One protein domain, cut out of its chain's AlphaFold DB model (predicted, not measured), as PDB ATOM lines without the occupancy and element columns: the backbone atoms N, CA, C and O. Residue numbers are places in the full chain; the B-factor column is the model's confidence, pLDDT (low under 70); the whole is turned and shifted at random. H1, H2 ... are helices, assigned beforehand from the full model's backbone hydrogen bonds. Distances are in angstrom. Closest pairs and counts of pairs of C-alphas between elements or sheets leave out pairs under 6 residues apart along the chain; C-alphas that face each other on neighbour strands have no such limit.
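What this domain is: This is residues 82 to 105 and 134 to 157 of the 162 residues of an uncharacterized protein of Chondromyces crocatus (UniProt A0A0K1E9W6). The long helix H4 and the shorter H2 lie side by side, running opposite ways, and H1 packs across the last residues of H4. H3 at H2's end and H5 beyond H4 make the two far ends of an elongated outline, 31 by 20 by 12 A. The printed part has 48 residues with five named helices, H1 to H5, is all helix, and is compact, with a radius of gyration of the C-alphas of 10.6 A.

How they stand to each other: H4, residues 134 to 147, touches H2, residues 92 to 99, at a shallow tilt of 29 degrees, opposite ways; their closest C-alphas, of Gln 94 and Leu 139, are 5.0 A apart. H4 touches H1, residues 82 to 90, with residues 142 to 147 alone, only just about perpendicular at 72 degrees; closest are the C-alphas of Ala 86 and Val 143, 5.6 A. H5, residues 149 to 155, and H4, with residues 144 to 145 alone, only just touch, only at the corner, with 3 pairs of C-alphas within 8 A; closest are those of Phe 144 and Cys 152, 5.7 A. H3, residues 102 to 105, likewise only just touches H2, only at the corner, with 3 pairs; closest are the C-alphas of Cys 98 and Cys 104, 5.2 A. Every O i to N i+4 pair is within hydrogen-bond range in H1, H2 and H5, and 9 of 10 in H4; H3 is too short for one.

Where its parts are: H4 is 18.7 A long, from C-alpha 134 at (-42.935, 9.162, -9.413) to C-alpha 147 at (-44.129, 13.414, -27.582). H1 is 10.8 A, H2 10.3 A, H5 10.2 A and H3 5.1 A.

The domain as a whole: Residues 106 to 133 are not printed, and C-alphas 105 and 134 are 11.9 A apart across the cut. Of the links printed whole, H1 to H2, H2 to H3 and H4 to H5 are tight. Residues 149 to 157 have pLDDT under 70.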
ATOM      1  N   CYS A  82     -52.141  17.323 -28.978       71.50
ATOM      2  CA  CYS A  82     -50.855  16.641 -28.799       71.50
ATOM      3  C   CYS A  82     -50.845  15.767 -27.536       71.50
ATOM      4  O   CYS A  82     -50.560  14.573 -27.625       71.50
ATOM      5  N   ALA A  83     -51.231  16.320 -26.381       73.38
ATOM      6  CA  ALA A  83     -51.235  15.593 -25.113       73.38
ATOM      7  C   ALA A  83     -52.263  14.451 -25.091       73.38
ATOM      8  O   ALA A  83     -51.946  13.343 -24.664       73.38
ATOM      9  N   SER A  84     -53.469  14.684 -25.617       75.50
ATOM     10  CA  SER A  84     -54.501  13.643 -25.726       75.50
ATOM     11  C   SER A  84     -54.078  12.486 -26.641       75.50
ATOM     12  O   SER A  84     -54.263  11.329 -26.272       75.50
ATOM     13  N   CYS A  85     -53.425  12.767 -27.772       79.75
ATOM     14  CA  CYS A  85     -52.799  11.738 -28.608       79.75
ATOM     15  C   CYS A  85     -51.661  11.004 -27.873       79.75
ATOM     16  O   CYS A  85     -51.568   9.772 -27.937       79.75
ATOM     17  N   ALA A  86     -50.819  11.741 -27.137       79.69
ATOM     18  CA  ALA A  86     -49.699  11.177 -26.393       79.69
ATOM     19  C   ALA A  86     -50.182  10.130 -25.383       79.69
ATOM     20  O   ALA A  86     -49.693   9.002 -25.400       79.69
ATOM     21  N   ILE A  87     -51.178  10.460 -24.555       79.56
ATOM     22  CA  ILE A  87     -51.700   9.552 -23.523       79.56
ATOM     23  C   ILE A  87     -52.501   8.363 -24.084       79.56
ATOM     24  O   ILE A  87     -52.582   7.339 -23.409       79.56
ATOM     25  N   THR A  88     -53.064   8.450 -25.297       77.88
ATOM     26  CA  THR A  88     -53.783   7.319 -25.917       77.88
ATOM     27  C   THR A  88     -52.881   6.337 -26.659       77.88
ATOM     28  O   THR A  88     -53.203   5.153 -26.698       77.88
ATOM     29  N   GLU A  89     -51.773   6.799 -27.244       78.25
ATOM     30  CA  GLU A  89     -50.909   5.974 -28.102       78.25
ATOM     31  C   GLU A  89     -49.545   5.683 -27.459       78.25
ATOM     32  O   GLU A  89     -49.212   4.530 -27.187       78.25
ATOM     33  N   VAL A  90     -48.734   6.720 -27.224       80.19
ATOM     34  CA  VAL A  90     -47.301   6.570 -26.906       80.19
ATOM     35  C   VAL A  90     -47.074   6.404 -25.401       80.19
ATOM     36  O   VAL A  90     -46.424   5.460 -24.960       80.19
ATOM     37  N   CYS A  91     -47.683   7.284 -24.612       84.44
ATOM     38  CA  CYS A  91     -47.581   7.366 -23.155       84.44
ATOM     39  C   CYS A  91     -48.663   6.561 -22.427       84.44
ATOM     40  O   CYS A  91     -48.808   6.664 -21.209       84.44
ATOM     41  N   HIS A  92     -49.423   5.740 -23.156       84.12
ATOM     42  CA  HIS A  92     -50.512   4.934 -22.607       84.12
ATOM     43  C   HIS A  92     -50.047   3.990 -21.484       84.12
ATOM     44  O   HIS A  92     -50.795   3.730 -20.547       84.12
ATOM     45  N   THR A  93     -48.797   3.510 -21.521       87.12
ATOM     46  CA  THR A  93     -48.236   2.655 -20.454       87.12
ATOM     47  C   THR A  93     -48.011   3.436 -19.157       87.12
ATOM     48  O   THR A  93     -48.291   2.934 -18.072       87.12
ATOM     49  N   GLN A  94     -47.541   4.678 -19.264       86.62
ATOM     50  CA  GLN A  94     -47.293   5.594 -18.155       86.62
ATOM     51  C   GLN A  94     -48.615   6.123 -17.587       86.62
ATOM     52  O   GLN A  94     -48.772   6.194 -16.370       86.62
ATOM     53  N   LEU A  95     -49.605   6.378 -18.452       84.75
ATOM     54  CA  LEU A  95     -50.981   6.642 -18.033       84.75
ATOM     55  C   LEU A  95     -51.530   5.446 -17.247       84.75
ATOM     56  O   LEU A  95     -52.074   5.636 -16.163       84.75
ATOM     57  N   LEU A  96     -51.336   4.216 -17.744       87.69
ATOM     58  CA  LEU A  96     -51.740   3.004 -17.032       87.69
ATOM     59  C   LEU A  96     -51.061   2.879 -15.666       87.69
ATOM     60  O   LEU A  96     -51.725   2.505 -14.702       87.69
ATOM     61  N   ALA A  97     -49.769   3.194 -15.567       87.81
ATOM     62  CA  ALA A  97     -49.056   3.200 -14.293       87.81
ATOM     63  C   ALA A  97     -49.665   4.211 -13.306       87.81
ATOM     64  O   ALA A  97     -49.846   3.870 -12.141       87.81
ATOM     65  N   CYS A  98     -50.054   5.401 -13.777       87.56
ATOM     66  CA  CYS A  98     -50.717   6.401 -12.944       87.56
ATOM     67  C   CYS A  98     -52.141   5.988 -12.532       87.56
ATOM     68  O   CYS A  98     -52.451   5.999 -11.351       87.56
ATOM     69  N   ILE A  99     -53.014   5.548 -13.449       89.56
ATOM     70  CA  ILE A  99     -54.411   5.212 -13.089       89.56
ATOM     71  C   ILE A  99     -54.549   3.933 -12.245       89.56
ATOM     72  O   ILE A  99     -55.594   3.720 -11.630       89.56
ATOM     73  N   ASN A 100     -53.527   3.068 -12.221       91.12
ATOM     74  CA  ASN A 100     -53.463   1.924 -11.304       91.12
ATOM     75  C   ASN A 100     -52.876   2.295  -9.929       91.12
ATOM     76  O   ASN A 100     -52.907   1.464  -9.020       91.12
ATOM     77  N   ASP A 101     -52.368   3.519  -9.761       90.19
ATOM     78  CA  ASP A 101     -51.856   4.045  -8.502       90.19
ATOM     79  C   ASP A 101     -52.822   5.101  -7.934       90.19
ATOM     80  O   ASP A 101     -53.032   6.175  -8.498       90.19
ATOM     81  N   ALA A 102     -53.436   4.788  -6.792       90.94
ATOM     82  CA  ALA A 102     -54.432   5.662  -6.175       90.94
ATOM     83  C   ALA A 102     -53.852   7.016  -5.720       90.94
ATOM     84  O   ALA A 102     -54.578   8.009  -5.725       90.94
ATOM     85  N   GLU A 103     -52.564   7.074  -5.370       90.94
ATOM     86  CA  GLU A 103     -51.888   8.322  -5.009       90.94
ATOM     87  C   GLU A 103     -51.581   9.156  -6.255       90.94
ATOM     88  O   GLU A 103     -51.671  10.376  -6.195       90.94
ATOM     89  N   CYS A 104     -51.276   8.535  -7.401       90.25
ATOM     90  CA  CYS A 104     -51.096   9.264  -8.663       90.25
ATOM     91  C   CYS A 104     -52.405   9.885  -9.164       90.25
ATOM     92  O   CYS A 104     -52.423  11.036  -9.599       90.25
ATOM     93  N   VAL A 105     -53.518   9.150  -9.050       91.19
ATOM     94  CA  VAL A 105     -54.853   9.685  -9.357       91.19
ATOM     95  C   VAL A 105     -55.203  10.842  -8.417       91.19
ATOM     96  O   VAL A 105     -55.631  11.885  -8.902       91.19
ATOM     97  N   ALA A 134     -43.756   9.904  -8.455       89.75
ATOM     98  CA  ALA A 134     -42.935   9.162  -9.413       89.75
ATOM     99  C   ALA A 134     -43.702   8.670 -10.668       89.75
ATOM    100  O   ALA A 134     -43.207   8.886 -11.783       89.75
ATOM    101  N   PRO A 135     -44.891   8.030 -10.566       87.38
ATOM    102  CA  PRO A 135     -45.682   7.697 -11.752       87.38
ATOM    103  C   PRO A 135     -46.215   8.944 -12.477       87.38
ATOM    104  O   PRO A 135     -46.249   8.937 -13.709       87.38
ATOM    105  N   TYR A 136     -46.552  10.022 -11.759       85.75
ATOM    106  CA  TYR A 136     -47.020  11.276 -12.356       85.75
ATOM    107  C   TYR A 136     -45.923  11.970 -13.176       85.75
ATOM    108  O   TYR A 136     -46.113  12.208 -14.365       85.75
ATOM    109  N   GLU A 137     -44.731  12.187 -12.613       85.81
ATOM    110  CA  GLU A 137     -43.559  12.720 -13.325       85.81
ATOM    111  C   GLU A 137     -43.180  11.870 -14.546       85.81
ATOM    112  O   GLU A 137     -42.790  12.398 -15.587       85.81
ATOM    113  N   THR A 138     -43.315  10.544 -14.451       86.75
ATOM    114  CA  THR A 138     -43.030   9.635 -15.571       86.75
ATOM    115  C   THR A 138     -44.046   9.800 -16.709       86.75
ATOM    116  O   THR A 138     -43.669   9.751 -17.881       86.75
ATOM    117  N   LEU A 139     -45.319  10.045 -16.382       85.06
ATOM    118  CA  LEU A 139     -46.361  10.392 -17.351       85.06
ATOM    119  C   LEU A 139     -46.118  11.778 -17.967       85.06
ATOM    120  O   LEU A 139     -46.103  11.885 -19.195       85.06
ATOM    121  N   LEU A 140     -45.860  12.803 -17.144       82.25
ATOM    122  CA  LEU A 140     -45.526  14.155 -17.607       82.25
ATOM    123  C   LEU A 140     -44.332  14.125 -18.571       82.25
ATOM    124  O   LEU A 140     -44.421  14.652 -19.676       82.25
ATOM    125  N   ARG A 141     -43.234  13.456 -18.201       82.19
ATOM    126  CA  ARG A 141     -42.025  13.392 -19.031       82.19
ATOM    127  C   ARG A 141     -42.276  12.733 -20.385       82.19
ATOM    128  O   ARG A 141     -41.776  13.224 -21.392       82.19
ATOM    129  N   CYS A 142     -43.085  11.679 -20.441       84.06
ATOM    130  CA  CYS A 142     -43.454  11.085 -21.722       84.06
ATOM    131  C   CYS A 142     -44.267  12.069 -22.587       84.06
ATOM    132  O   CYS A 142     -43.917  12.319 -23.740       84.06
ATOM    133  N   VAL A 143     -45.321  12.675 -22.031       78.88
ATOM    134  CA  VAL A 143     -46.216  13.569 -22.786       78.88
ATOM    135  C   VAL A 143     -45.480  14.825 -23.261       78.88
ATOM    136  O   VAL A 143     -45.497  15.144 -24.448       78.88
ATOM    137  N   PHE A 144     -44.798  15.515 -22.349       75.69
ATOM    138  CA  PHE A 144     -44.209  16.825 -22.609       75.69
ATOM    139  C   PHE A 144     -42.802  16.736 -23.218       75.69
ATOM    140  O   PHE A 144     -42.511  17.468 -24.161       75.69
ATOM    141  N   CYS A 145     -41.944  15.817 -22.762       74.12
ATOM    142  CA  CYS A 145     -40.553  15.756 -23.227       74.12
ATOM    143  C   CYS A 145     -40.346  14.847 -24.448       74.12
ATOM    144  O   CYS A 145     -39.505  15.155 -25.291       74.12
ATOM    145  N   GLU A 146     -41.066  13.721 -24.540       76.56
ATOM    146  CA  GLU A 146     -40.867  12.736 -25.617       76.56
ATOM    147  C   GLU A 146     -41.829  12.935 -26.797       76.56
ATOM    148  O   GLU A 146     -41.422  12.743 -27.945       76.56
ATOM    149  N   VAL A 147     -43.085  13.325 -26.539       76.25
ATOM    150  CA  VAL A 147     -44.129  13.414 -27.582       76.25
ATOM    151  C   VAL A 147     -44.392  14.837 -28.078       76.25
ATOM    152  O   VAL A 147     -44.621  14.999 -29.273       76.25
ATOM    153  N   CYS A 148     -44.324  15.857 -27.216       74.88
ATOM    154  CA  CYS A 148     -44.589  17.254 -27.592       74.88
ATOM    155  C   CYS A 148     -43.392  18.219 -27.345       74.88
ATOM    156  O   CYS A 148     -43.565  19.282 -26.730       74.88
ATOM    157  N   PRO A 149     -42.162  17.888 -27.803       68.12
ATOM    158  CA  PRO A 149     -40.936  18.613 -27.456       68.12
ATOM    159  C   PRO A 149     -40.863  20.068 -27.956       68.12
ATOM    160  O   PRO A 149     -40.154  20.871 -27.345       68.12
ATOM    161  N   LEU A 150     -41.552  20.443 -29.041       65.12
ATOM    162  CA  LEU A 150     -41.582  21.827 -29.542       65.12
ATOM    163  C   LEU A 150     -42.350  22.742 -28.585       65.12
ATOM    164  O   LEU A 150     -41.831  23.775 -28.169       65.12
ATOM    165  N   ALA A 151     -43.552  22.319 -28.194       62.12
ATOM    166  CA  ALA A 151     -44.399  23.037 -27.250       62.12
ATOM    167  C   ALA A 151     -43.791  23.033 -25.832       62.12
ATOM    168  O   ALA A 151     -43.822  24.035 -25.117       62.12
ATOM    169  N   CYS A 152     -43.114  21.947 -25.442       57.19
ATOM    170  CA  CYS A 152     -42.341  21.926 -24.204       57.19
ATOM    171  C   CYS A 152     -41.176  22.929 -24.202       57.19
ATOM    172  O   CYS A 152     -40.951  23.592 -23.191       57.19
ATOM    173  N   ARG A 153     -40.442  23.085 -25.309       57.69
ATOM    174  CA  ARG A 153     -39.374  24.097 -25.418       57.69
ATOM    175  C   ARG A 153     -39.884  25.541 -25.371       57.69
ATOM    176  O   ARG A 153     -39.083  26.435 -25.135       57.69
ATOM    177  N   ALA A 154     -41.179  25.775 -25.587       53.09
ATOM    178  CA  ALA A 154     -41.779  27.103 -25.479       53.09
ATOM    179  C   ALA A 154     -42.149  27.488 -24.031       53.09
ATOM    180  O   ALA A 154     -42.025  28.659 -23.677       53.09
ATOM    181  N   ALA A 155     -42.573  26.524 -23.198       52.81
ATOM    182  CA  ALA A 155     -43.165  26.805 -21.879       52.81
ATOM    183  C   ALA A 155     -42.591  26.004 -20.687       52.81
ATOM    184  O   ALA A 155     -42.656  26.469 -19.554       52.81
ATOM    185  N   ASN A 156     -42.017  24.818 -20.917       49.09
ATOM    186  CA  ASN A 156     -41.682  23.828 -19.880       49.09
ATOM    187  C   ASN A 156     -40.206  23.369 -19.910       49.09
ATOM    188  O   ASN A 156     -39.873  22.307 -19.386       49.09
ATOM    189  N   GLU A 157     -39.302  24.167 -20.493       45.31
ATOM    190  CA  GLU A 157     -37.870  23.845 -20.653       45.31
ATOM    191  C   GLU A 157     -37.179  23.221 -19.408       45.31
ATOM    192  O   GLU A 157     -36.481  22.219 -19.584       45.31
TER     193      GLU A 157